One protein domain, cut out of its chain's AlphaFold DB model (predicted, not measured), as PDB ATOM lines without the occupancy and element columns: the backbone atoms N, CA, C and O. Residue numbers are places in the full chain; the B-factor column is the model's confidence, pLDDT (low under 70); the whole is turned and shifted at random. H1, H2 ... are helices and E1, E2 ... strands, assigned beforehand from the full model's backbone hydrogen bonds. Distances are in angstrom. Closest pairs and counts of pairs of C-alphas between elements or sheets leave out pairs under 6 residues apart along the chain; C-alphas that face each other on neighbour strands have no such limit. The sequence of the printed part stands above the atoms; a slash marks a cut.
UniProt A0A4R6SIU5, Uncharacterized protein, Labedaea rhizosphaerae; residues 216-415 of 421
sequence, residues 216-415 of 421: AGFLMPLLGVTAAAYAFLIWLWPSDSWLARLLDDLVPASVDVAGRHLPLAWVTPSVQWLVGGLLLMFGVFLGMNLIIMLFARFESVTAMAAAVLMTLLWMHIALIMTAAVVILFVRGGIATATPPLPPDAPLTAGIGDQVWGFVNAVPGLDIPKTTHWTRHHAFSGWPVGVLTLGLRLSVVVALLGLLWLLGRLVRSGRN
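AT A GLANCE: This is residues 216 to 415 of the 421 residues of an uncharacterized protein of Labedaea rhizosphaerae (UniProt A0A4R6SIU5). Four long helices, H1, H3, H4 and H7, form an up-and-down bundle, with H4 in its middle and H1 and H7 apart from each other. Near one end of H3, H2 and the hairpin E1 and E2 extend the length, residues 256 to 261 sticking out, while H5, H6 and the small sheet E3 E4 make a side lobe that packs on H4 through H5 and the sheet. The printed part has 200 residues with seven named helices and four named strands, in the order H1 H2 E1 E2 H3 H4 E3 H5 H6 E4 H7, and its class is mostly helix. Both two-stranded sheets, E1 - E2 and E3 - E4, are antiparallel. The whole is elongated and only just loose, close to compact, with a radius of gyration of the C-alphas of 20.1 A and spans of 79 by 43 by 26 A.

IN THESE COORDINATES: H1, residues 216 to 235, begins at C-alpha 216 (173.035, 228.479, 171.907) and is 27.1 A long. H2 is residues 242 to 250, E1 254 to 257 and E2 260 to 263. H3, residues 267 to 297, is 44.7 A long, and H4, residues 301 to 331, is 45.0 A, beginning at C-alpha 301 (159.653, 235.470, 165.355). E3 is residues 336 to 338, H5 347 to 360 with 20.1 A, H6 367 to 370 and E4 378 to 380. H7, residues 382 to 415, is 49.9 A long and ends at C-alpha 415 (151.323, 247.293, 164.276).

HOW THE PARTS SIT: H1 touches H3 at a shallow tilt of 22 degrees, opposite ways; the closest C-alphas, of Ala 229 and Leu 279, are 6.8 A apart, and H3 touches H1 with residues 276 to 286 alone. H2 and H3 only just touch, with 3 pairs of C-alphas within 8 A, the closest those of Leu 247 and Thr 268 at 6.1 A; of H3, residue 268 alone takes part. In the hairpin E1 and E2, N 255 and O 262 are within hydrogen-bond range at 3.0 A. H3 and H4 form a helical hairpin at 19 degrees, closest at the C-alphas of Leu 294 and Ala 307, 5.5 A. H4 touches H7 at 8 degrees, opposite ways, with the C-alphas of Val 326 and Val 384 closest at 5.6 A. H4 touches H5 at a steep tilt of 63 degrees, with residues 319 to 327 alone; the closest C-alphas are those of Ala 323 and Gly 350, 4.5 A. H5 touches H6, closest at the C-alphas of Asn 360 and Pro 368, 6.0 A. Between E3 and E4, N 338 and O 378 are 2.9 A apart, within hydrogen-bond range. Every O i to N i+4 pair is within hydrogen-bond range in H2, H3, H4, H5 and H7; in H1 15 of 16 are, and H6 is too short for such a pair.

THE WHOLE: The C-alphas farthest apart are those of Gly 259 and Asn 415, 79.3 A. The printed part has no cut, and no link is long. The mean pLDDT of the printed part is 81.5, and 21 residues are under 70, among them residues 288 to 299.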
ATOM      1  N   ALA A 216     172.172 229.615 171.586       64.75
ATOM      2  CA  ALA A 216     173.035 228.479 171.907       64.75
ATOM      3  C   ALA A 216     173.364 228.380 173.409       64.75
ATOM      4  O   ALA A 216     173.428 227.270 173.942       64.75
ATOM      5  N   GLY A 217     173.484 229.513 174.114       66.38
ATOM      6  CA  GLY A 217     173.717 229.539 175.563       66.38
ATOM      7  C   GLY A 217     172.598 228.876 176.379       66.38
ATOM      8  O   GLY A 217     172.848 228.388 177.477       66.38
ATOM      9  N   PHE A 218     171.385 228.788 175.820       65.25
ATOM     10  CA  PHE A 218     170.227 228.132 176.442       65.25
ATOM     11  C   PHE A 218     169.993 226.702 175.980       65.25
ATOM     12  O   PHE A 218     169.580 225.851 176.773       65.25
ATOM     13  N   LEU A 219     170.242 226.438 174.696       68.00
ATOM     14  CA  LEU A 219     170.149 225.096 174.136       68.00
ATOM     15  C   LEU A 219     171.049 224.132 174.902       68.00
ATOM     16  O   LEU A 219     170.610 223.036 175.220       68.00
ATOM     17  N   MET A 220     172.264 224.544 175.266       74.69
ATOM     18  CA  MET A 220     173.234 223.643 175.889       74.69
ATOM     19  C   MET A 220     172.818 223.142 177.287       74.69
ATOM     20  O   MET A 220     172.829 221.927 177.479       74.69
ATOM     21  N   PRO A 221     172.387 223.985 178.251       70.94
ATOM     22  CA  PRO A 221     171.864 223.501 179.529       70.94
ATOM     23  C   PRO A 221     170.633 222.607 179.372       70.94
ATOM     24  O   PRO A 221     170.565 221.556 180.005       70.94
ATOM     25  N   LEU A 222     169.675 222.985 178.515       69.94
ATOM     26  CA  LEU A 222     168.474 222.176 178.316       69.94
ATOM     27  C   LEU A 222     168.810 220.839 177.659       69.94
ATOM     28  O   LEU A 222     168.342 219.812 178.136       69.94
ATOM     29  N   LEU A 223     169.645 220.821 176.619       76.25
ATOM     30  CA  LEU A 223     170.133 219.590 175.996       76.25
ATOM     31  C   LEU A 223     170.925 218.744 176.992       76.25
ATOM     32  O   LEU A 223     170.770 217.531 176.991       76.25
ATOM     33  N   GLY A 224     171.704 219.362 177.882       79.69
ATOM     34  CA  GLY A 224     172.395 218.677 178.971       79.69
ATOM     35  C   GLY A 224     171.427 217.996 179.941       79.69
ATOM     36  O   GLY A 224     171.601 216.820 180.248       79.69
ATOM     37  N   VAL A 225     170.363 218.687 180.364       74.19
ATOM     38  CA  VAL A 225     169.303 218.101 181.206       74.19
ATOM     39  C   VAL A 225     168.535 217.021 180.464       74.19
ATOM     40  O   VAL A 225     168.273 215.968 181.030       74.19
ATOM     41  N   THR A 226     168.214 217.258 179.195       73.88
ATOM     42  CA  THR A 226     167.577 216.280 178.307       73.88
ATOM     43  C   THR A 226     168.423 215.015 178.239       73.88
ATOM     44  O   THR A 226     167.937 213.927 178.527       73.88
ATOM     45  N   ALA A 227     169.710 215.153 177.923       80.50
ATOM     46  CA  ALA A 227     170.650 214.050 177.827       80.50
ATOM     47  C   ALA A 227     170.809 213.329 179.170       80.50
ATOM     48  O   ALA A 227     170.793 212.105 179.187       80.50
ATOM     49  N   ALA A 228     170.893 214.055 180.290       77.06
ATOM     50  CA  ALA A 228     170.956 213.466 181.626       77.06
ATOM     51  C   ALA A 228     169.667 212.714 181.994       77.06
ATOM     52  O   ALA A 228     169.739 211.622 182.554       77.06
ATOM     53  N   ALA A 229     168.498 213.251 181.638       75.06
ATOM     54  CA  ALA A 229     167.204 212.604 181.832       75.06
ATOM     55  C   ALA A 229     167.101 211.319 181.001       75.06
ATOM     56  O   ALA A 229     166.806 210.261 181.546       75.06
ATOM     57  N   TYR A 230     167.424 211.358 179.706       77.50
ATOM     58  CA  TYR A 230     167.444 210.147 178.880       77.50
ATOM     59  C   TYR A 230     168.518 209.155 179.323       77.50
ATOM     60  O   TYR A 230     168.265 207.954 179.336       77.50
ATOM     61  N   ALA A 231     169.691 209.629 179.741       77.56
ATOM     62  CA  ALA A 231     170.720 208.768 180.299       77.56
ATOM     63  C   ALA A 231     170.222 208.084 181.578       77.56
ATOM     64  O   ALA A 231     170.382 206.880 181.719       77.56
ATOM     65  N   PHE A 232     169.535 208.795 182.472       74.88
ATOM     66  CA  PHE A 232     168.887 208.182 183.630       74.88
ATOM     67  C   PHE A 232     167.910 207.070 183.216       74.88
ATOM     68  O   PHE A 232     167.956 205.966 183.756       74.88
ATOM     69  N   LEU A 233     167.092 207.295 182.190       70.44
ATOM     70  CA  LEU A 233     166.143 206.286 181.704       70.44
ATOM     71  C   LEU A 233     166.802 205.089 181.020       70.44
ATOM     72  O   LEU A 233     166.235 204.006 181.013       70.44
ATOM     73  N   ILE A 234     167.967 205.260 180.406       73.62
ATOM     74  CA  ILE A 234     168.665 204.164 179.723       73.62
ATOM     75  C   ILE A 234     169.535 203.386 180.719       73.62
ATOM     76  O   ILE A 234     169.582 202.158 180.685       73.62
ATOM     77  N   TRP A 235     170.206 204.098 181.625       68.69
ATOM     78  CA  TRP A 235     171.293 203.570 182.451       68.69
ATOM     79  C   TRP A 235     170.933 203.342 183.919       68.69
ATOM     80  O   TRP A 235     171.683 202.644 184.593       68.69
ATOM     81  N   LEU A 236     169.837 203.913 184.429       64.69
ATOM     82  CA  LEU A 236     169.362 203.668 185.799       64.69
ATOM     83  C   LEU A 236     168.028 202.920 185.859       64.69
ATOM     84  O   LEU A 236     167.719 202.340 186.897       64.69
ATOM     85  N   TRP A 237     167.239 202.940 184.782       67.25
ATOM     86  CA  TRP A 237     165.870 202.418 184.780       67.25
ATOM     87  C   TRP A 237     165.744 200.888 184.738       67.25
ATOM     88  O   TRP A 237     164.910 200.352 185.475       67.25
ATOM     89  N   PRO A 238     166.495 200.150 183.893       73.94
ATOM     90  CA  PRO A 238     166.390 198.694 183.896       73.94
ATOM     91  C   PRO A 238     166.875 198.112 185.232       73.94
ATOM     92  O   PRO A 238     167.891 198.563 185.768       73.94
ATOM     93  N   SER A 239     166.197 197.075 185.738       68.81
ATOM     94  CA  SER A 239     166.693 196.273 186.873       68.81
ATOM     95  C   SER A 239     168.089 195.718 186.598       68.81
ATOM     96  O   SER A 239     168.910 195.625 187.497       68.81
ATOM     97  N   ASP A 240     168.384 195.456 185.325       75.25
ATOM     98  CA  ASP A 240     169.654 194.890 184.870       75.25
ATOM     99  C   ASP A 240     170.633 195.986 184.423       75.25
ATOM    100  O   ASP A 240     171.611 195.743 183.704       75.25
ATOM    101  N   SER A 241     170.351 197.237 184.785       77.81
ATOM    102  CA  SER A 241     171.210 198.352 184.423       77.81
ATOM    103  C   SER A 241     172.600 198.191 185.030       77.81
ATOM    104  O   SER A 241     172.801 197.495 186.024       77.81
ATOM    105  N   TRP A 242     173.605 198.807 184.405       82.12
ATOM    106  CA  TRP A 242     174.964 198.765 184.944       82.12
ATOM    107  C   TRP A 242     175.019 199.321 186.372       82.12
ATOM    108  O   TRP A 242     175.695 198.732 187.205       82.12
ATOM    109  N   LEU A 243     174.276 200.394 186.675       75.06
ATOM    110  CA  LEU A 243     174.265 200.955 188.024       75.06
ATOM    111  C   LEU A 243     173.529 200.051 189.015       75.06
ATOM    112  O   LEU A 243     174.006 199.908 190.130       75.06
ATOM    113  N   ALA A 244     172.400 199.448 188.633       77.00
ATOM    114  CA  ALA A 244     171.714 198.490 189.499       77.00
ATOM    115  C   ALA A 244     172.624 197.297 189.818       77.00
ATOM    116  O   ALA A 244     172.818 196.994 190.985       77.00
ATOM    117  N   ARG A 245     173.300 196.732 188.807       84.81
ATOM    118  CA  ARG A 245     174.311 195.678 189.003       84.81
ATOM    119  C   ARG A 245     175.467 196.135 189.886       84.81
ATOM    120  O   ARG A 245     175.832 195.432 190.812       84.81
ATOM    121  N   LEU A 246     176.002 197.331 189.644       85.50
ATOM    122  CA  LEU A 246     177.067 197.899 190.470       85.50
ATOM    123  C   LEU A 246     176.612 198.091 191.923       85.50
ATOM    124  O   LEU A 246     177.379 197.827 192.840       85.50
ATOM    125  N   LEU A 247     175.390 198.578 192.146       82.62
ATOM    126  CA  LEU A 247     174.830 198.755 193.482       82.62
ATOM    127  C   LEU A 247     174.576 197.408 194.151       82.62
ATOM    128  O   LEU A 247     174.898 197.280 195.322       82.62
ATOM    129  N   ASP A 248     174.081 196.410 193.429       84.19
ATOM    130  CA  ASP A 248     173.882 195.059 193.956       84.19
ATOM    131  C   ASP A 248     175.221 194.371 194.284       84.19
ATOM    132  O   ASP A 248     175.312 193.637 195.267       84.19
ATOM    133  N   ASP A 249     176.281 194.660 193.522       90.00
ATOM    134  CA  ASP A 249     177.640 194.175 193.788       90.00
ATOM    135  C   ASP A 249     178.296 194.895 194.987       90.00
ATOM    136  O   ASP A 249     179.068 194.295 195.737       90.00
ATOM    137  N   LEU A 250     178.024 196.195 195.168       89.75
ATOM    138  CA  LEU A 250     178.645 197.029 196.209       89.75
ATOM    139  C   LEU A 250     177.870 197.052 197.530       89.75
ATOM    140  O   LEU A 250     178.468 197.263 198.588       89.75
ATOM    141  N   VAL A 251     176.548 196.899 197.486       87.56
ATOM    142  CA  VAL A 251     175.672 196.963 198.654       87.56
ATOM    143  C   VAL A 251     175.377 195.534 199.102       87.56
ATOM    144  O   VAL A 251     174.655 194.813 198.416       87.56
ATOM    145  N   PRO A 252     175.891 195.093 200.265       88.38
ATOM    146  CA  PRO A 252     175.575 193.763 200.766       88.38
ATOM    147  C   PRO A 252     174.061 193.634 200.968       88.38
ATOM    148  O   PRO A 252     173.420 194.571 201.432       88.38
ATOM    149  N   ALA A 253     173.488 192.462 200.678       88.12
ATOM    150  CA  ALA A 253     172.040 192.230 200.781       88.12
ATOM    151  C   ALA A 253     171.460 192.556 202.175       88.12
ATOM    152  O   ALA A 253     170.279 192.887 202.323       88.12
ATOM    153  N   SER A 254     172.304 192.484 203.202       89.62
ATOM    154  CA  SER A 254     171.962 192.723 204.598       89.62
ATOM    155  C   SER A 254     173.185 193.159 205.396       89.62
ATOM    156  O   SER A 254     174.301 192.729 205.100       89.62
ATOM    157  N   VAL A 255     172.970 193.924 206.463       91.38
ATOM    158  CA  VAL A 255     174.004 194.235 207.461       91.38
ATOM    159  C   VAL A 255     173.483 193.896 208.851       91.38
ATOM    160  O   VAL A 255     172.356 194.246 209.204       91.38
ATOM    161  N   ASP A 256     174.323 193.243 209.653       93.94
ATOM    162  CA  ASP A 256     174.040 192.996 211.063       93.94
ATOM    163  C   ASP A 256     174.490 194.192 211.907       93.94
ATOM    164  O   ASP A 256     175.682 194.471 212.044       93.94
ATOM    165  N   VAL A 257     173.531 194.905 212.502       88.62
ATOM    166  CA  VAL A 257     173.796 196.026 213.414       88.62
ATOM    167  C   VAL A 257     173.249 195.669 214.789       88.62
ATOM    168  O   VAL A 257     172.043 195.508 214.965       88.62
ATOM    169  N   ALA A 258     174.139 195.530 215.777       89.31
ATOM    170  CA  ALA A 258     173.785 195.178 217.159       89.31
ATOM    171  C   ALA A 258     172.935 193.890 217.277       89.31
ATOM    172  O   ALA A 258     171.956 193.839 218.020       89.31
ATOM    173  N   GLY A 259     173.291 192.853 216.509       91.12
ATOM    174  CA  GLY A 259     172.582 191.569 216.503       91.12
ATOM    175  C   GLY A 259     171.220 191.593 215.799       91.12
ATOM    176  O   GLY A 259     170.483 190.613 215.880       91.12
ATOM    177  N   ARG A 260     170.866 192.692 215.118       79.31
ATOM    178  CA  ARG A 260     169.690 192.763 214.243       79.31
ATOM    179  C   ARG A 260     170.115 192.721 212.783       79.31
ATOM    180  O   ARG A 260     170.896 193.564 212.347       79.31
ATOM    181  N   HIS A 261     169.529 191.783 212.048       90.00
ATOM    182  CA  HIS A 261     169.706 191.635 210.612       90.00
ATOM    183  C   HIS A 261     168.851 192.669 209.874       90.00
ATOM    184  O   HIS A 261     167.621 192.582 209.876       90.00
ATOM    185  N   LEU A 262     169.489 193.686 209.294       78.25
ATOM    186  CA  LEU A 262     168.808 194.735 208.541       78.25
ATOM    187  C   LEU A 262     168.939 194.441 207.040       78.25
ATOM    188  O   LEU A 262     170.056 194.511 206.519       78.25
ATOM    189  N   PRO A 263     167.842 194.131 206.323       86.88
ATOM    190  CA  PRO A 263     167.899 193.975 204.875       86.88
ATOM    191  C   PRO A 263     168.201 195.330 204.225       86.88
ATOM    192  O   PRO A 263     167.590 196.341 204.574       86.88
ATOM    193  N   LEU A 264     169.127 195.355 203.267       84.38
ATOM    194  CA  LEU A 264     169.517 196.556 202.517       84.38
ATOM    195  C   LEU A 264     168.929 196.602 201.103       84.38
ATOM    196  O   LEU A 264     169.265 197.490 200.325       84.38
ATOM    197  N   ALA A 265     167.979 195.719 200.784       78.00
ATOM    198  CA  ALA A 265     167.276 195.717 199.497       78.00
ATOM    199  C   ALA A 265     166.566 197.053 199.167       78.00
ATOM    200  O   ALA A 265     166.202 197.301 198.023       78.00
ATOM    201  N   TRP A 266     166.376 197.938 200.155       73.94
ATOM    202  CA  TRP A 266     165.819 199.280 199.968       73.94
ATOM    203  C   TRP A 266     166.845 200.318 199.477       73.94
ATOM    204  O   TRP A 266     166.441 201.389 199.021       73.94
ATOM    205  N   VAL A 267     168.152 200.046 199.560       77.06
ATOM    206  CA  VAL A 267     169.212 201.014 199.225       77.06
ATOM    207  C   VAL A 267     169.248 201.294 197.725       77.06
ATOM    208  O   VAL A 267     169.175 202.458 197.330       77.06
ATOM    209  N   THR A 268     169.280 200.254 196.887       75.19
ATOM    210  CA  THR A 268     169.273 200.380 195.419       75.19
ATOM    211  C   THR A 268     168.093 201.221 194.907       75.19
ATOM    212  O   THR A 268     168.339 202.235 194.243       75.19
ATOM    213  N   PRO A 269     166.823 200.925 195.269       71.19
ATOM    214  CA  PRO A 269     165.711 201.779 194.872       71.19
ATOM    215  C   PRO A 269     165.837 203.186 195.468       71.19
ATOM    216  O   PRO A 269     165.550 204.148 194.769       71.19
ATOM    217  N   SER A 270     166.325 203.361 196.704       72.94
ATOM    218  CA  SER A 270     166.516 204.694 197.320       72.94
ATOM    219  C   SER A 270     167.515 205.584 196.580       72.94
ATOM    220  O   SER A 270     167.321 206.798 196.501       72.94
ATOM    221  N   VAL A 271     168.562 205.010 195.988       77.44
ATOM    222  CA  VAL A 271     169.490 205.762 195.132       77.44
ATOM    223  C   VAL A 271     168.804 206.172 193.827       77.44
ATOM    224  O   VAL A 271     168.899 207.333 193.426       77.44
ATOM    225  N   GLN A 272     168.050 205.265 193.199       74.81
ATOM    226  CA  GLN A 272     167.251 205.588 192.008       74.81
ATOM    227  C   GLN A 272     166.216 206.685 192.305       74.81
ATOM    228  O   GLN A 272     166.056 207.610 191.505       74.81
ATOM    229  N   TRP A 273     165.583 206.636 193.483       73.81
ATOM    230  CA  TRP A 273     164.673 207.656 194.008       73.81
ATOM    231  C   TRP A 273     165.329 209.024 194.104       73.81
ATOM    232  O   TRP A 273     164.787 210.008 193.598       73.81
ATOM    233  N   LEU A 274     166.497 209.083 194.743       74.81
ATOM    234  CA  LEU A 274     167.239 210.319 194.941       74.81
ATOM    235  C   LEU A 274     167.614 210.950 193.597       74.81
ATOM    236  O   LEU A 274     167.352 212.131 193.378       74.81
ATOM    237  N   VAL A 275     168.188 210.165 192.682       76.75
ATOM    238  CA  VAL A 275     168.619 210.665 191.370       76.75
ATOM    239  C   VAL A 275     167.417 211.107 190.533       76.75
ATOM    240  O   VAL A 275     167.433 212.208 189.981       76.75
ATOM    241  N   GLY A 276     166.348 210.305 190.486       74.06
ATOM    242  CA  GLY A 276     165.119 210.653 189.771       74.06
ATOM    243  C   GLY A 276     164.461 211.920 190.321       74.06
ATOM    244  O   GLY A 276     164.082 212.803 189.552       74.06
ATOM    245  N   GLY A 277     164.392 212.056 191.648       71.44
ATOM    246  CA  GLY A 277     163.863 213.241 192.322       71.44
ATOM    247  C   GLY A 277     164.700 214.499 192.074       71.44
ATOM    248  O   GLY A 277     164.139 215.555 191.781       71.44
ATOM    249  N   LEU A 278     166.033 214.395 192.121       74.56
ATOM    250  CA  LEU A 278     166.938 215.509 191.818       74.56
ATOM    251  C   LEU A 278     166.818 215.959 190.360       74.56
ATOM    252  O   LEU A 278     166.721 217.158 190.103       74.56
ATOM    253  N   LEU A 279     166.774 215.019 189.413       75.81
ATOM    254  CA  LEU A 279     166.584 215.328 187.995       75.81
ATOM    255  C   LEU A 279     165.215 215.954 187.728       75.81
ATOM    256  O   LEU A 279     165.127 216.908 186.957       75.81
ATOM    257  N   LEU A 280     164.159 215.472 188.389       75.06
ATOM    258  CA  LEU A 280     162.829 216.067 188.287       75.06
ATOM    259  C   LEU A 280     162.825 217.498 188.836       75.06
ATOM    260  O   LEU A 280     162.370 218.413 188.154       75.06
ATOM    261  N   MET A 281     163.365 217.710 190.038       73.44
ATOM    262  CA  MET A 281     163.452 219.034 190.657       73.44
ATOM    263  C   MET A 281     164.256 220.000 189.780       73.44
ATOM    264  O   MET A 281     163.818 221.126 189.541       73.44
ATOM    265  N   PHE A 282     165.401 219.551 189.256       74.88
ATOM    266  CA  PHE A 282     166.232 220.345 188.356       74.88
ATOM    267  C   PHE A 282     165.516 220.639 187.036       74.88
ATOM    268  O   PHE A 282     165.535 221.777 186.578       74.88
ATOM    269  N   GLY A 283     164.821 219.659 186.453       75.25
ATOM    270  CA  GLY A 283     164.039 219.824 185.229       75.25
ATOM    271  C   GLY A 283     162.871 220.799 185.392       75.25
ATOM    272  O   GLY A 283     162.664 221.656 184.533       75.25
ATOM    273  N   VAL A 284     162.135 220.729 186.504       71.44
ATOM    274  CA  VAL A 284     161.052 221.674 186.828       71.44
ATOM    275  C   VAL A 284     161.612 223.078 187.048       71.44
ATOM    276  O   VAL A 284     161.112 224.034 186.458       71.44
ATOM    277  N   PHE A 285     162.673 223.212 187.850       71.94
ATOM    278  CA  PHE A 285     163.305 224.504 188.114       71.94
ATOM    279  C   PHE A 285     163.857 225.133 186.831       71.94
ATOM    280  O   PHE A 285     163.548 226.288 186.533       71.94
ATOM    281  N   LEU A 286     164.638 224.382 186.050       73.19
ATOM    282  CA  LEU A 286     165.223 224.857 184.798       73.19
ATOM    283  C   LEU A 286     164.121 225.261 183.814       73.19
ATOM    284  O   LEU A 286     164.168 226.360 183.272       73.19
ATOM    285  N   GLY A 287     163.108 224.415 183.627       71.25
ATOM    286  CA  GLY A 287     162.011 224.693 182.707       71.25
ATOM    287  C   GLY A 287     161.180 225.901 183.087       71.25
ATOM    288  O   GLY A 287     160.883 226.720 182.227       71.25
ATOM    289  N   MET A 288     160.852 226.065 184.370       68.62
ATOM    290  CA  MET A 288     160.101 227.232 184.832       68.62
ATOM    291  C   MET A 288     160.901 228.525 184.634       68.62
ATOM    292  O   MET A 288     160.347 229.516 184.162       68.62
ATOM    293  N   ASN A 289     162.206 228.519 184.927       69.00
ATOM    294  CA  ASN A 289     163.070 229.670 184.649       69.00
ATOM    295  C   ASN A 289     163.183 229.949 183.143       69.00
ATOM    296  O   ASN A 289     163.132 231.107 182.732       69.00
ATOM    297  N   LEU A 290     163.292 228.898 182.327       69.94
ATOM    298  CA  LEU A 290     163.376 228.993 180.873       69.94
ATOM    299  C   LEU A 290     162.098 229.598 180.285       69.94
ATOM    300  O   LEU A 290     162.181 230.558 179.532       69.94
ATOM    301  N   ILE A 291     160.931 229.088 180.686       67.00
ATOM    302  CA  ILE A 291     159.597 229.620 180.374       67.00
ATOM    303  C   ILE A 291     159.579 231.114 180.697       67.00
ATOM    304  O   ILE A 291     159.463 231.932 179.789       67.00
ATOM    305  N   ILE A 292     159.780 231.491 181.964       66.00
ATOM    306  CA  ILE A 292     159.700 232.891 182.411       66.00
ATOM    307  C   ILE A 292     160.603 233.803 181.568       66.00
ATOM    308  O   ILE A 292     160.188 234.891 181.176       66.00
ATOM    309  N   MET A 293     161.819 233.353 181.260       64.62
ATOM    310  CA  MET A 293     162.791 234.149 180.519       64.62
ATOM    311  C   MET A 293     162.477 234.253 179.020       64.62
ATOM    312  O   MET A 293     162.559 235.342 178.452       64.62
ATOM    313  N   LEU A 294     162.095 233.142 178.385       65.00
ATOM    314  CA  LEU A 294     161.700 233.095 176.977       65.00
ATOM    315  C   LEU A 294     160.456 233.954 176.718       65.00
ATOM    316  O   LEU A 294     160.380 234.633 175.697       65.00
ATOM    317  N   PHE A 295     159.505 233.952 177.654       65.25
ATOM    318  CA  PHE A 295     158.317 234.799 177.577       65.25
ATOM    319  C   PHE A 295     158.674 236.284 177.721       65.25
ATOM    320  O   PHE A 295     158.105 237.120 177.025       65.25
ATOM    321  N   ALA A 296     159.660 236.616 178.551       64.38
ATOM    322  CA  ALA A 296     159.995 238.001 178.845       64.38
ATOM    323  C   ALA A 296     160.750 238.747 177.727       64.38
ATOM    324  O   ALA A 296     160.619 239.958 177.589       64.38
ATOM    325  N   ARG A 297     161.626 238.081 176.969       65.00
ATOM    326  CA  ARG A 297     162.729 238.827 176.327       65.00
ATOM    327  C   ARG A 297     162.670 238.948 174.809       65.00
ATOM    328  O   ARG A 297     163.401 239.758 174.248       65.00
ATOM    329  N   PHE A 298     161.836 238.170 174.130       65.56
ATOM    330  CA  PHE A 298     161.977 237.998 172.686       65.56
ATOM    331  C   PHE A 298     160.867 238.671 171.876       65.56
ATOM    332  O   PHE A 298     159.694 238.315 171.972       65.56
ATOM    333  N   GLU A 299     161.268 239.627 171.035       67.06
ATOM    334  CA  GLU A 299     160.389 240.309 170.071       67.06
ATOM    335  C   GLU A 299     160.466 239.706 168.664       67.06
ATOM    336  O   GLU A 299     159.576 239.933 167.850       67.06
ATOM    337  N   SER A 300     161.484 238.887 168.379       74.88
ATOM    338  CA  SER A 300     161.660 238.266 167.066       74.88
ATOM    339  C   SER A 300     160.887 236.952 166.922       74.88
ATOM    340  O   SER A 300     160.809 236.132 167.842       74.88
ATOM    341  N   VAL A 301     160.374 236.706 165.712       74.19
ATOM    342  CA  VAL A 301     159.653 235.470 165.355       74.19
ATOM    343  C   VAL A 301     160.513 234.222 165.585       74.19
ATOM    344  O   VAL A 301     160.019 233.212 166.079       74.19
ATOM    345  N   THR A 302     161.809 234.285 165.271       71.44
ATOM    346  CA  THR A 302     162.741 233.157 165.435       71.44
ATOM    347  C   THR A 302     162.924 232.770 166.896       71.44
ATOM    348  O   THR A 302     162.919 231.585 167.229       71.44
ATOM    349  N   ALA A 303     163.037 233.751 167.787       70.69
ATOM    350  CA  ALA A 303     163.188 233.484 169.202       70.69
ATOM    351  C   ALA A 303     161.869 233.051 169.860       70.69
ATOM    352  O   ALA A 303     161.890 232.205 170.751       70.69
ATOM    353  N   MET A 304     160.720 233.520 169.364       72.81
ATOM    354  CA  MET A 304     159.421 232.955 169.743       72.81
ATOM    355  C   MET A 304     159.275 231.496 169.291       72.81
ATOM    356  O   MET A 304     158.856 230.655 170.081       72.81
ATOM    357  N   ALA A 305     159.657 231.161 168.055       77.62
ATOM    358  CA  ALA A 305     159.636 229.781 167.571       77.62
ATOM    359  C   ALA A 305     160.547 228.875 168.417       77.62
ATOM    360  O   ALA A 305     160.142 227.780 168.813       77.62
ATOM    361  N   ALA A 306     161.742 229.363 168.771       76.25
ATOM    362  CA  ALA A 306     162.622 228.684 169.714       76.25
ATOM    363  C   ALA A 306     161.951 228.526 171.087       76.25
ATOM    364  O   ALA A 306     161.967 227.433 171.642       76.25
ATOM    365  N   ALA A 307     161.296 229.565 171.612       75.69
ATOM    366  CA  ALA A 307     160.608 229.503 172.897       75.69
ATOM    367  C   ALA A 307     159.515 228.429 172.937       75.69
ATOM    368  O   ALA A 307     159.414 227.666 173.902       75.69
ATOM    369  N   VAL A 308     158.723 228.348 171.866       80.81
ATOM    370  CA  VAL A 308     157.692 227.322 171.688       80.81
ATOM    371  C   VAL A 308     158.332 225.936 171.684       80.81
ATOM    372  O   VAL A 308     157.947 225.091 172.489       80.81
ATOM    373  N   LEU A 309     159.346 225.713 170.841       82.31
ATOM    374  CA  LEU A 309     160.030 224.422 170.734       82.31
ATOM    375  C   LEU A 309     160.643 223.983 172.071       82.31
ATOM    376  O   LEU A 309     160.491 222.833 172.474       82.31
ATOM    377  N   MET A 310     161.289 224.905 172.780       77.94
ATOM    378  CA  MET A 310     161.884 224.658 174.092       77.94
ATOM    379  C   MET A 310     160.849 224.304 175.149       77.94
ATOM    380  O   MET A 310     161.067 223.400 175.951       77.94
ATOM    381  N   THR A 311     159.717 225.007 175.147       81.44
ATOM    382  CA  THR A 311     158.621 224.735 176.076       81.44
ATOM    383  C   THR A 311     158.041 223.345 175.824       81.44
ATOM    384  O   THR A 311     157.830 222.592 176.771       81.44
ATOM    385  N   LEU A 312     157.851 222.970 174.555       84.88
ATOM    386  CA  LEU A 312     157.394 221.631 174.171       84.88
ATOM    387  C   LEU A 312     158.408 220.546 174.556       84.88
ATOM    388  O   LEU A 312     158.025 219.518 175.113       84.88
ATOM    389  N   LEU A 313     159.701 220.783 174.314       82.69
ATOM    390  CA  LEU A 313     160.774 219.868 174.706       82.69
ATOM    391  C   LEU A 313     160.818 219.687 176.228       82.69
ATOM    392  O   LEU A 313     160.895 218.561 176.718       82.69
ATOM    393  N   TRP A 314     160.707 220.775 176.989       84.75
ATOM    394  CA  TRP A 314     160.635 220.704 178.442       84.75
ATOM    395  C   TRP A 314     159.396 219.934 178.924       84.75
ATOM    396  O   TRP A 314     159.539 219.062 179.777       84.75
ATOM    397  N   MET A 315     158.206 220.189 178.360       85.56
ATOM    398  CA  MET A 315     156.991 219.433 178.702       85.56
ATOM    399  C   MET A 315     157.188 217.935 178.454       85.56
ATOM    400  O   MET A 315     156.800 217.117 179.288       85.56
ATOM    401  N   HIS A 316     157.824 217.573 177.337       85.94
ATOM    402  CA  HIS A 316     158.140 216.187 177.004       85.94
ATOM    403  C   HIS A 316     159.072 215.543 178.041       85.94
ATOM    404  O   HIS A 316     158.792 214.450 178.530       85.94
ATOM    405  N   ILE A 317     160.142 216.237 178.438       83.25
ATOM    406  CA  ILE A 317     161.082 215.749 179.459       83.25
ATOM    407  C   ILE A 317     160.395 215.629 180.819       83.25
ATOM    408  O   ILE A 317     160.542 214.610 181.487       83.25
ATOM    409  N   ALA A 318     159.621 216.635 181.230       85.38
ATOM    410  CA  ALA A 318     158.895 216.629 182.496       85.38
ATOM    411  C   ALA A 318     157.894 215.467 182.565       85.38
ATOM    412  O   ALA A 318     157.816 214.783 183.586       85.38
ATOM    413  N   LEU A 319     157.180 215.200 181.468       89.50
ATOM    414  CA  LEU A 319     156.276 214.061 181.324       89.50
ATOM    415  C   LEU A 319     157.016 212.732 181.491       89.50
ATOM    416  O   LEU A 319     156.606 211.894 182.291       89.50
ATOM    417  N   ILE A 320     158.120 212.552 180.765       86.81
ATOM    418  CA  ILE A 320     158.926 211.332 180.819       86.81
ATOM    419  C   ILE A 320     159.499 211.110 182.224       86.81
ATOM    420  O   ILE A 320     159.398 210.010 182.765       86.81
ATOM    421  N   MET A 321     160.072 212.151 182.832       84.12
ATOM    422  CA  MET A 321     160.634 212.085 184.180       84.12
ATOM    423  C   MET A 321     159.557 211.764 185.216       84.12
ATOM    424  O   MET A 321     159.770 210.920 186.079       84.12
ATOM    425  N   THR A 322     158.381 212.382 185.108       87.88
ATOM    426  CA  THR A 322     157.254 212.095 186.005       87.88
ATOM    427  C   THR A 322     156.789 210.651 185.849       87.88
ATOM    428  O   THR A 322     156.679 209.942 186.843       87.88
ATOM    429  N   ALA A 323     156.590 210.176 184.615       90.25
ATOM    430  CA  ALA A 323     156.211 208.793 184.331       90.25
ATOM    431  C   ALA A 323     157.224 207.782 184.891       90.25
ATOM    432  O   ALA A 323     156.836 206.760 185.456       90.25
ATOM    433  N   ALA A 324     158.518 208.092 184.782       86.50
ATOM    434  CA  ALA A 324     159.582 207.282 185.354       86.50
ATOM    435  C   ALA A 324     159.476 207.248 186.886       86.50
ATOM    436  O   ALA A 324     159.381 206.188 187.494       86.50
ATOM    437  N   VAL A 325     159.392 208.398 187.547       86.06
ATOM    438  CA  VAL A 325     159.282 208.427 189.011       86.06
ATOM    439  C   VAL A 325     157.995 207.731 189.498       86.06
ATOM    440  O   VAL A 325     158.021 207.013 190.496       86.06
ATOM    441  N   VAL A 326     156.884 207.832 188.758       90.25
ATOM    442  CA  VAL A 326     155.630 207.117 189.059       90.25
ATOM    443  C   VAL A 326     155.792 205.599 188.966       90.25
ATOM    444  O   VAL A 326     155.392 204.896 189.894       90.25
ATOM    445  N   ILE A 327     156.399 205.064 187.900       89.25
ATOM    446  CA  ILE A 327     156.608 203.611 187.797       89.25
ATOM    447  C   ILE A 327     157.591 203.124 188.869       89.25
ATOM    448  O   ILE A 327     157.383 202.040 189.421       89.25
ATOM    449  N   LEU A 328     158.607 203.919 189.236       84.62
ATOM    450  CA  LEU A 328     159.445 203.584 190.391       84.62
ATOM    451  C   LEU A 328     158.579 203.447 191.645       84.62
ATOM    452  O   LEU A 328     158.812 202.524 192.418       84.62
ATOM    453  N   PHE A 329     157.540 204.280 191.830       87.44
ATOM    454  CA  PHE A 329     156.758 204.298 193.084       87.44
ATOM    455  C   PHE A 329     155.961 203.015 193.183       87.44
ATOM    456  O   PHE A 329     155.890 202.413 194.251       87.44
ATOM    457  N   VAL A 330     155.425 202.572 192.050       89.62
ATOM    458  CA  VAL A 330     154.717 201.301 191.935       89.62
ATOM    459  C   VAL A 330     155.661 200.131 192.203       89.62
ATOM    460  O   VAL A 330     155.349 199.274 193.025       89.62
ATOM    461  N   ARG A 331     156.840 200.104 191.569       85.38
ATOM    462  CA  ARG A 331     157.823 199.019 191.745       85.38
ATOM    463  C   ARG A 331     158.395 198.959 193.162       85.38
ATOM    464  O   ARG A 331     158.638 197.876 193.675       85.38
ATOM    465  N   GLY A 332     158.568 200.112 193.801       82.56
ATOM    466  CA  GLY A 332     159.000 200.228 195.192       82.56
ATOM    467  C   GLY A 332     157.895 199.962 196.219       82.56
ATOM    468  O   GLY A 332     158.160 200.080 197.412       82.56
ATOM    469  N   GLY A 333     156.663 199.656 195.790       84.50
ATOM    470  CA  GLY A 333     155.521 199.412 196.682       84.50
ATOM    471  C   GLY A 333     154.993 200.659 197.405       84.50
ATOM    472  O   GLY A 333     154.192 200.544 198.328       84.50
ATOM    473  N   ILE A 334     155.435 201.851 197.001       85.44
ATOM    474  CA  ILE A 334     154.994 203.145 197.546       85.44
ATOM    475  C   ILE A 334     153.653 203.572 196.921       85.44
ATOM    476  O   ILE A 334     152.855 204.274 197.544       85.44
ATOM    477  N   ALA A 335     153.410 203.148 195.684       92.25
ATOM    478  CA  ALA A 335     152.178 203.361 194.939       92.25
ATOM    479  C   ALA A 335     151.646 202.033 194.398       92.25
ATOM    480  O   ALA A 335     152.316 201.003 194.454       92.25
ATOM    481  N   THR A 336     150.436 202.056 193.849       93.81
ATOM    482  CA  THR A 336     149.815 200.877 193.240       93.81
ATOM    483  C   THR A 336     149.380 201.174 191.811       93.81
ATOM    484  O   THR A 336     149.123 202.325 191.455       93.81
ATOM    485  N   ALA A 337     149.310 200.134 190.983       95.50
ATOM    486  CA  ALA A 337     148.797 200.197 189.620       95.50
ATOM    487  C   ALA A 337     147.611 199.243 189.475       95.50
ATOM    488  O   ALA A 337     147.665 198.115 189.968       95.50
ATOM    489  N   THR A 338     146.561 199.682 188.785       93.88
ATOM    490  CA  THR A 338     145.391 198.856 188.464       93.88
ATOM    491  C   THR A 338     145.172 198.842 186.948       93.88
ATOM    492  O   THR A 338     144.922 199.909 186.389       93.88
ATOM    493  N   PRO A 339     145.260 197.682 186.265       95.31
ATOM    494  CA  PRO A 339     145.713 196.387 186.776       95.31
ATOM    495  C   PRO A 339     147.193 196.425 187.215       95.31
ATOM    496  O   PRO A 339     147.919 197.344 186.807       95.31
ATOM    497  N   PRO A 340     147.644 195.443 188.032       95.31
ATOM    498  CA  PRO A 340     149.023 195.360 188.501       95.31
ATOM    499  C   PRO A 340     150.020 195.463 187.349       95.31
ATOM    500  O   PRO A 340     149.837 194.852 186.296       95.31
ATOM    501  N   LEU A 341     151.064 196.263 187.553       92.25
ATOM    502  CA  LEU A 341     152.068 196.522 186.533       92.25
ATOM    503  C   LEU A 341     152.998 195.297 186.399       92.25
ATOM    504  O   LEU A 341     153.569 194.882 187.411       92.25
ATOM    505  N   PRO A 342     153.180 194.723 185.193       91.75
ATOM    506  CA  PRO A 342     154.163 193.664 184.975       91.75
ATOM    507  C   PRO A 342     155.586 194.095 185.389       91.75
ATOM    508  O   PRO A 342     155.924 195.276 185.247       91.75
ATOM    509  N   PRO A 343     156.450 193.176 185.868       83.50
ATOM    510  CA  PRO A 343     157.825 193.510 186.260       83.50
ATOM    511  C   PRO A 343     158.636 194.171 185.134       83.50
ATOM    512  O   PRO A 343     159.422 195.086 185.377       83.50
ATOM    513  N   ASP A 344     158.388 193.757 183.896       83.38
ATOM    514  CA  ASP A 344     159.017 194.212 182.656       83.38
ATOM    515  C   ASP A 344     158.247 195.345 181.959       83.38
ATOM    516  O   ASP A 344     158.591 195.730 180.840       83.38
ATOM    517  N   ALA A 345     157.225 195.915 182.610       86.56
ATOM    518  CA  ALA A 345     156.395 196.933 181.982       86.56
ATOM    519  C   ALA A 345     157.235 198.125 181.489       86.56
ATOM    520  O   ALA A 345     158.045 198.679 182.249       86.56
ATOM    521  N   PRO A 346     157.036 198.552 180.232       88.81
ATOM    522  CA  PRO A 346     157.800 199.644 179.656       88.81
ATOM    523  C   PRO A 346     157.405 200.985 180.280       88.81
ATOM    524  O   PRO A 346     156.281 201.185 180.743       88.81
ATOM    525  N   LEU A 347     158.314 201.962 180.197       86.06
ATOM    526  CA  LEU A 347     158.061 203.349 180.607       86.06
ATOM    527  C   LEU A 347     156.832 203.963 179.912       86.06
ATOM    528  O   LEU A 347     156.161 204.832 180.468       86.06
ATOM    529  N   THR A 348     156.507 203.481 178.710       88.31
ATOM    530  CA  THR A 348     155.336 203.913 177.938       88.31
ATOM    531  C   THR A 348     154.013 203.665 178.661       88.31
ATOM    532  O   THR A 348     153.068 204.402 178.401       88.31
ATOM    533  N   ALA A 349     153.937 202.720 179.608       89.62
ATOM    534  CA  ALA A 349     152.756 202.546 180.457       89.62
ATOM    535  C   ALA A 349     152.526 203.767 181.368       89.62
ATOM    536  O   ALA A 349     151.411 204.277 181.461       89.62
ATOM    537  N   GLY A 350     153.599 204.279 181.979       89.12
ATOM    538  CA  GLY A 350     153.594 205.504 182.784       89.12
ATOM    539  C   GLY A 350     153.292 206.740 181.946       89.12
ATOM    540  O   GLY A 350     152.454 207.554 182.317       89.12
ATOM    541  N   ILE A 351     153.934 206.865 180.781       90.75
ATOM    542  CA  ILE A 351     153.694 207.990 179.864       90.75
ATOM    543  C   ILE A 351     152.237 207.980 179.392       90.75
ATOM    544  O   ILE A 351     151.580 209.016 179.427       90.75
ATOM    545  N   GLY A 352     151.719 206.816 178.989       91.69
ATOM    546  CA  GLY A 352     150.345 206.656 178.520       91.69
ATOM    547  C   GLY A 352     149.321 207.109 179.556       91.69
ATOM    548  O   GLY A 352     148.404 207.843 179.207       91.69
ATOM    549  N   ASP A 353     149.517 206.752 180.827       92.38
ATOM    550  CA  ASP A 353     148.673 207.206 181.938       92.38
ATOM    551  C   ASP A 353     148.682 208.731 182.117       92.38
ATOM    552  O   ASP A 353     147.628 209.363 182.198       92.38
ATOM    553  N   GLN A 354     149.871 209.333 182.132       91.94
ATOM    554  CA  GLN A 354     150.029 210.770 182.351       91.94
ATOM    555  C   GLN A 354     149.453 211.590 181.188       91.94
ATOM    556  O   GLN A 354     148.775 212.594 181.419       91.94
ATOM    557  N   VAL A 355     149.665 211.150 179.939       91.81
ATOM    558  CA  VAL A 355     149.071 211.796 178.757       91.81
ATOM    559  C   VAL A 355     147.559 211.603 178.746       91.81
ATOM    560  O   VAL A 355     146.845 212.575 178.515       91.81
ATOM    561  N   TRP A 356     147.064 210.393 179.033       92.62
ATOM    562  CA  TRP A 356     145.626 210.127 179.124       92.62
ATOM    563  C   TRP A 356     144.968 211.069 180.131       92.62
ATOM    564  O   TRP A 356     143.989 211.733 179.803       92.62
ATOM    565  N   GLY A 357     145.559 211.199 181.321       87.88
ATOM    566  CA  GLY A 357     145.069 212.094 182.361       87.88
ATOM    567  C   GLY A 357     145.091 213.565 181.946       87.88
ATOM    568  O   GLY A 357     144.120 214.278 182.156       87.88
ATOM    569  N   PHE A 358     146.167 214.028 181.306       86.69
ATOM    570  CA  PHE A 358     146.239 215.401 180.799       86.69
ATOM    571  C   PHE A 358     145.161 215.694 179.745       86.69
ATOM    572  O   PHE A 358     144.522 216.743 179.765       86.69
ATOM    573  N   VAL A 359     144.955 214.750 178.828       87.94
ATOM    574  CA  VAL A 359     144.000 214.844 177.724       87.94
ATOM    575  C   VAL A 359     142.549 214.760 178.219       87.94
ATOM    576  O   VAL A 359     141.692 215.471 177.694       87.94
ATOM    577  N   ASN A 360     142.279 213.956 179.252       85.44
ATOM    578  CA  ASN A 360     140.984 213.904 179.936       85.44
ATOM    579  C   ASN A 360     140.657 215.224 180.648       85.44
ATOM    580  O   ASN A 360     139.513 215.674 180.634       85.44
ATOM    581  N   ALA A 361     141.686 215.885 181.180       83.00
ATOM    582  CA  ALA A 361     141.529 217.090 181.976       83.00
ATOM    583  C   ALA A 361     141.186 218.343 181.152       83.00
ATOM    584  O   ALA A 361     140.904 219.392 181.740       83.00
ATOM    585  N   VAL A 362     141.215 218.268 179.811       80.06
ATOM    586  CA  VAL A 362     140.834 219.375 178.924       80.06
ATOM    587  C   VAL A 362     139.305 219.528 178.913       80.06
ATOM    588  O   VAL A 362     138.610 218.699 178.316       80.06
ATOM    589  N   PRO A 363     138.751 220.596 179.523       72.25
ATOM    590  CA  PRO A 363     137.309 220.733 179.675       72.25
ATOM    591  C   PRO A 363     136.599 220.799 178.322       72.25
ATOM    592  O   PRO A 363     137.005 221.545 177.431       72.25
ATOM    593  N   GLY A 364     135.507 220.043 178.189       75.69
ATOM    594  CA  GLY A 364     134.608 220.091 177.034       75.69
ATOM    595  C   GLY A 364     135.057 219.310 175.796       75.69
ATOM    596  O   GLY A 364     134.262 219.197 174.868       75.69
ATOM    597  N   LEU A 365     136.280 218.759 175.762       79.19
ATOM    598  CA  LEU A 365     136.711 217.905 174.645       79.19
ATOM    599  C   LEU A 365     136.445 216.413 174.883       79.19
ATOM    600  O   LEU A 365     136.272 215.685 173.906       79.19
ATOM    601  N   ASP A 366     136.427 215.956 176.146       80.25
ATOM    602  CA  ASP A 366     136.165 214.554 176.522       80.25
ATOM    603  C   ASP A 366     136.946 213.554 175.629       80.25
ATOM    604  O   ASP A 366     136.423 212.522 175.203       80.25
ATOM    605  N   ILE A 367     138.205 213.883 175.290       84.75
ATOM    606  CA  ILE A 367     138.985 213.195 174.243       84.75
ATOM    607  C   ILE A 367     139.045 211.681 174.475       84.75
ATOM    608  O   ILE A 367     138.810 210.941 173.520       84.75
ATOM    609  N   PRO A 368     139.284 211.164 175.697       89.00
ATOM    610  CA  PRO A 368     139.296 209.721 175.907       89.00
ATOM    611  C   PRO A 368     137.961 209.044 175.595       89.00
ATOM    612  O   PRO A 368     137.936 207.961 175.012       89.00
ATOM    613  N   LYS A 369     136.841 209.696 175.928       85.88
ATOM    614  CA  LYS A 369     135.503 209.168 175.634       85.88
ATOM    615  C   LYS A 369     135.209 209.209 174.136       85.88
ATOM    616  O   LYS A 369     134.677 208.239 173.609       85.88
ATOM    617  N   THR A 370     135.569 210.298 173.454       89.19
ATOM    618  CA  THR A 370     135.284 210.495 172.019       89.19
ATOM    619  C   THR A 370     136.184 209.668 171.104       89.19
ATOM    620  O   THR A 370     135.740 209.223 170.051       89.19
ATOM    621  N   THR A 371     137.431 209.419 171.508       91.12
ATOM    622  CA  THR A 371     138.393 208.589 170.759       91.12
ATOM    623  C   THR A 371     138.383 207.121 171.185       91.12
ATOM    624  O   THR A 371     139.132 206.321 170.629       91.12
ATOM    625  N   HIS A 372     137.559 206.759 172.176       92.56
ATOM    626  CA  HIS A 372     137.580 205.453 172.843       92.56
ATOM    627  C   HIS A 372     138.971 205.060 173.364       92.56
ATOM    628  O   HIS A 372     139.304 203.877 173.457       92.56
ATOM    629  N   TRP A 373     139.796 206.050 173.711       93.56
ATOM    630  CA  TRP A 373     141.112 205.801 174.267       93.56
ATOM    631  C   TRP A 373     140.975 205.321 175.712       93.56
ATOM    632  O   TRP A 373     140.664 206.082 176.631       93.56
ATOM    633  N   THR A 374     141.205 204.027 175.910       91.62
ATOM    634  CA  THR A 374     141.129 203.389 177.220       91.62
ATOM    635  C   THR A 374     142.438 203.542 177.990       91.62
ATOM    636  O   THR A 374     143.540 203.408 177.453       91.62
ATOM    637  N   ARG A 375     142.315 203.828 179.288       90.62
ATOM    638  CA  ARG A 375     143.438 203.867 180.223       90.62
ATOM    639  C   ARG A 375     143.862 202.431 180.539       90.62
ATOM    640  O   ARG A 375     143.095 201.690 181.146       90.62
ATOM    641  N   HIS A 376     145.063 202.030 180.119       92.69
ATOM    642  CA  HIS A 376     145.553 200.660 180.328       92.69
ATOM    643  C   HIS A 376     145.960 200.374 181.771       92.69
ATOM    644  O   HIS A 376     145.704 199.279 182.254       92.69
ATOM    645  N   HIS A 377     146.583 201.346 182.440       94.12
ATOM    646  CA  HIS A 377     146.964 201.272 183.846       94.12
ATOM    647  C   HIS A 377     146.550 202.562 184.539       94.12
ATOM    648  O   HIS A 377     146.771 203.643 184.004       94.12
ATOM    649  N   ALA A 378     145.962 202.437 185.724       92.81
ATOM    650  CA  ALA A 378     145.686 203.543 186.619       92.81
ATOM    651  C   ALA A 378     146.636 203.480 187.811       92.81
ATOM    652  O   ALA A 378     146.592 202.528 188.596       92.81
ATOM    653  N   PHE A 379     147.498 204.484 187.937       93.62
ATOM    654  CA  PHE A 379     148.401 204.611 189.076       93.62
ATOM    655  C   PHE A 379     147.723 205.380 190.208       93.62
ATOM    656  O   PHE A 379     147.071 206.395 189.973       93.62
ATOM    657  N   SER A 380     147.872 204.896 191.441       92.44
ATOM    658  CA  SER A 380     147.297 205.525 192.630       92.44
ATOM    659  C   SER A 380     148.275 205.526 193.803       92.44
ATOM    660  O   SER A 380     149.172 204.685 193.894       92.44
ATOM    661  N   GLY A 381     148.109 206.493 194.702       90.19
ATOM    662  CA  GLY A 381     148.988 206.729 195.845       90.19
ATOM    663  C   GLY A 381     149.321 208.211 195.982       90.19
ATOM    664  O   GLY A 381     149.444 208.925 194.987       90.19
ATOM    665  N   TRP A 382     149.477 208.691 197.218       88.56
ATOM    666  CA  TRP A 382     149.687 210.120 197.470       88.56
ATOM    667  C   TRP A 382     150.919 210.709 196.750       88.56
ATOM    668  O   TRP A 382     150.787 211.818 196.229       88.56
ATOM    669  N   PRO A 383     152.076 210.017 196.615       87.12
ATOM    670  CA  PRO A 383     153.231 210.592 195.923       87.12
ATOM    671  C   PRO A 383     152.994 210.704 194.418       87.12
ATOM    672  O   PRO A 383     153.354 211.709 193.810       87.12
ATOM    673  N   VAL A 384     152.334 209.700 193.827       90.75
ATOM    674  CA  VAL A 384     151.924 209.713 192.415       90.75
ATOM    675  C   VAL A 384     150.969 210.868 192.160       90.75
ATOM    676  O   VAL A 384     151.151 211.595 191.185       90.75
ATOM    677  N   GLY A 385     150.009 211.080 193.062       89.12
ATOM    678  CA  GLY A 385     149.075 212.193 192.974       89.12
ATOM    679  C   GLY A 385     149.779 213.551 193.017       89.12
ATOM    680  O   GLY A 385     149.557 214.385 192.143       89.12
ATOM    681  N   VAL A 386     150.701 213.759 193.968       87.38
ATOM    682  CA  VAL A 386     151.488 215.005 194.069       87.38
ATOM    683  C   VAL A 386     152.316 215.254 192.807       87.38
ATOM    684  O   VAL A 386     152.311 216.370 192.287       87.38
ATOM    685  N   LEU A 387     153.006 214.233 192.295       86.94
ATOM    686  CA  LEU A 387     153.826 214.362 191.090       86.94
ATOM    687  C   LEU A 387     152.994 214.653 189.843       86.94
ATOM    688  O   LEU A 387     153.308 215.582 189.101       86.94
ATOM    689  N   THR A 388     151.919 213.894 189.639       90.12
ATOM    690  CA  THR A 388     151.004 214.061 188.502       90.12
ATOM    691  C   THR A 388     150.359 215.445 188.533       90.12
ATOM    692  O   THR A 388     150.307 216.136 187.516       90.12
ATOM    693  N   LEU A 389     149.929 215.903 189.714       87.81
ATOM    694  CA  LEU A 389     149.378 217.242 189.897       87.81
ATOM    695  C   LEU A 389     150.420 218.327 189.603       87.81
ATOM    696  O   LEU A 389     150.118 219.299 188.909       87.81
ATOM    697  N   GLY A 390     151.649 218.155 190.100       85.56
ATOM    698  CA  GLY A 390     152.764 219.061 189.835       85.56
ATOM    699  C   GLY A 390     153.074 219.174 188.344       85.56
ATOM    700  O   GLY A 390     153.215 220.287 187.830       85.56
ATOM    701  N   LEU A 391     153.101 218.045 187.629       87.06
ATOM    702  CA  LEU A 391     153.250 218.010 186.174       87.06
ATOM    703  C   LEU A 391     152.114 218.780 185.491       87.06
ATOM    704  O   LEU A 391     152.392 219.717 184.744       87.06
ATOM    705  N   ARG A 392     150.849 218.445 185.778       87.50
ATOM    706  CA  ARG A 392     149.668 219.093 185.174       87.50
ATOM    707  C   ARG A 392     149.677 220.603 185.384       87.50
ATOM    708  O   ARG A 392     149.524 221.351 184.422       87.50
ATOM    709  N   LEU A 393     149.926 221.059 186.614       83.25
ATOM    710  CA  LEU A 393     150.015 222.485 186.931       83.25
ATOM    711  C   LEU A 393     151.113 223.169 186.111       83.25
ATOM    712  O   LEU A 393     150.894 224.241 185.548       83.25
ATOM    713  N   SER A 394     152.278 222.531 186.003       82.00
ATOM    714  CA  SER A 394     153.407 223.081 185.258       82.00
ATOM    715  C   SER A 394     153.116 223.135 183.748       82.00
ATOM    716  O   SER A 394     153.440 224.132 183.102       82.00
ATOM    717  N   VAL A 395     152.436 222.126 183.187       84.12
ATOM    718  CA  VAL A 395     151.982 222.138 181.785       84.12
ATOM    719  C   VAL A 395     150.940 223.232 181.544       84.12
ATOM    720  O   VAL A 395     151.057 223.962 180.562       84.12
ATOM    721  N   VAL A 396     149.963 223.410 182.439       83.38
ATOM    722  CA  VAL A 396     148.962 224.488 182.333       83.38
ATOM    723  C   VAL A 396     149.638 225.857 182.313       83.38
ATOM    724  O   VAL A 396     149.342 226.672 181.441       83.38
ATOM    725  N   VAL A 397     150.586 226.106 183.222       79.31
ATOM    726  CA  VAL A 397     151.358 227.360 183.252       79.31
ATOM    727  C   VAL A 397     152.106 227.575 181.939       79.31
ATOM    728  O   VAL A 397     152.060 228.664 181.366       79.31
ATOM    729  N   ALA A 398     152.760 226.533 181.434       80.88
ATOM    730  CA  ALA A 398     153.513 226.603 180.196       80.88
ATOM    731  C   ALA A 398     152.608 226.856 178.970       80.88
ATOM    732  O   ALA A 398     152.938 227.694 178.134       80.88
ATOM    733  N   LEU A 399     151.428 226.228 178.895       82.69
ATOM    734  CA  LEU A 399     150.431 226.487 177.848       82.69
ATOM    735  C   LEU A 399     149.867 227.908 177.905       82.69
ATOM    736  O   LEU A 399     149.738 228.554 176.866       82.69
ATOM    737  N   LEU A 400     149.563 228.419 179.100       81.75
ATOM    738  CA  LEU A 400     149.127 229.807 179.275       81.75
ATOM    739  C   LEU A 400     150.204 230.791 178.809       81.75
ATOM    740  O   LEU A 400     149.882 231.781 178.150       81.75
ATOM    741  N   GLY A 401     151.476 230.492 179.087       77.75
ATOM    742  CA  GLY A 401     152.606 231.225 178.524       77.75
ATOM    743  C   GLY A 401     152.587 231.209 176.993       77.75
ATOM    744  O   GLY A 401     152.632 232.265 176.362       77.75
ATOM    745  N   LEU A 402     152.463 230.029 176.374       81.81
ATOM    746  CA  LEU A 402     152.446 229.887 174.911       81.81
ATOM    747  C   LEU A 402     151.299 230.667 174.257       81.81
ATOM    748  O   LEU A 402     151.521 231.385 173.282       81.81
ATOM    749  N   LEU A 403     150.088 230.584 174.814       83.56
ATOM    750  CA  LEU A 403     148.936 231.364 174.349       83.56
ATOM    751  C   LEU A 403     149.203 232.868 174.425       83.56
ATOM    752  O   LEU A 403     148.819 233.624 173.529       83.56
ATOM    753  N   TRP A 404     149.893 233.311 175.474       80.81
ATOM    754  CA  TRP A 404     150.280 234.703 175.614       80.81
ATOM    755  C   TRP A 404     151.297 235.147 174.547       80.81
ATOM    756  O   TRP A 404     151.108 236.224 173.975       80.81
ATOM    757  N   LEU A 405     152.299 234.324 174.191       77.25
ATOM    758  CA  LEU A 405     153.209 234.638 173.069       77.25
ATOM    759  C   LEU A 405     152.465 234.784 171.756       77.25
ATOM    760  O   LEU A 405     152.695 235.746 171.026       77.25
ATOM    761  N   LEU A 406     151.555 233.855 171.466       80.56
ATOM    762  CA  LEU A 406     150.753 233.911 170.247       80.56
ATOM    763  C   LEU A 406     149.950 235.217 170.190       80.56
ATOM    764  O   LEU A 406     149.934 235.895 169.163       80.56
ATOM    765  N   GLY A 407     149.357 235.630 171.313       83.88
ATOM    766  CA  GLY A 407     148.670 236.917 171.423       83.88
ATOM    767  C   GLY A 407     149.584 238.129 171.200       83.88
ATOM    768  O   GLY A 407     149.145 239.122 170.611       83.88
ATOM    769  N   ARG A 408     150.850 238.066 171.640       78.88
ATOM    770  CA  ARG A 408     151.858 239.111 171.387       78.88
ATOM    771  C   ARG A 408     152.222 239.182 169.903       78.88
ATOM    772  O   ARG A 408     152.227 240.283 169.362       78.88
ATOM    773  N   LEU A 409     152.432 238.040 169.247       77.44
ATOM    774  CA  LEU A 409     152.791 237.955 167.826       77.44
ATOM    775  C   LEU A 409     151.684 238.503 166.916       77.44
ATOM    776  O   LEU A 409     151.938 239.272 165.993       77.44
ATOM    777  N   VAL A 410     150.424 238.181 167.219       83.12
ATOM    778  CA  VAL A 410     149.279 238.746 166.487       83.12
ATOM    779  C   VAL A 410     149.212 240.270 166.649       83.12
ATOM    780  O   VAL A 410     148.772 240.970 165.738       83.12
ATOM    781  N   ARG A 411     149.641 240.807 167.798       83.31
ATOM    782  CA  ARG A 411     149.665 242.255 168.038       83.31
ATOM    783  C   ARG A 411     150.826 242.940 167.320       83.31
ATOM    784  O   ARG A 411     150.596 244.011 166.770       83.31
ATOM    785  N   SER A 412     152.023 242.353 167.309       80.12
ATOM    786  CA  SER A 412     153.178 242.941 166.615       80.12
ATOM    787  C   SER A 412     152.935 243.028 165.108       80.12
ATOM    788  O   SER A 412     153.061 244.111 164.549       80.12
ATOM    789  N   GLY A 413     152.435 241.957 164.482       80.81
ATOM    790  CA  GLY A 413     152.133 241.968 163.044       80.81
ATOM    791  C   GLY A 413     151.039 242.967 162.640       80.81
ATOM    792  O   GLY A 413     151.051 243.489 161.531       80.81
ATOM    793  N   ARG A 414     150.098 243.291 163.542       86.94
ATOM    794  CA  ARG A 414     149.094 244.343 163.293       86.94
ATOM    795  C   ARG A 414     149.674 245.751 163.343       86.94
ATOM    796  O   ARG A 414     149.157 246.614 162.647       86.94
ATOM    797  N   ASN A 415     150.684 245.984 164.178       82.88
ATOM    798  CA  ASN A 415     151.323 247.293 164.276       82.88
ATOM    799  C   ASN A 415     152.188 247.567 163.041       82.88
ATOM    800  O   ASN A 415     152.118 248.666 162.508       82.88
TER     801      ASN A 415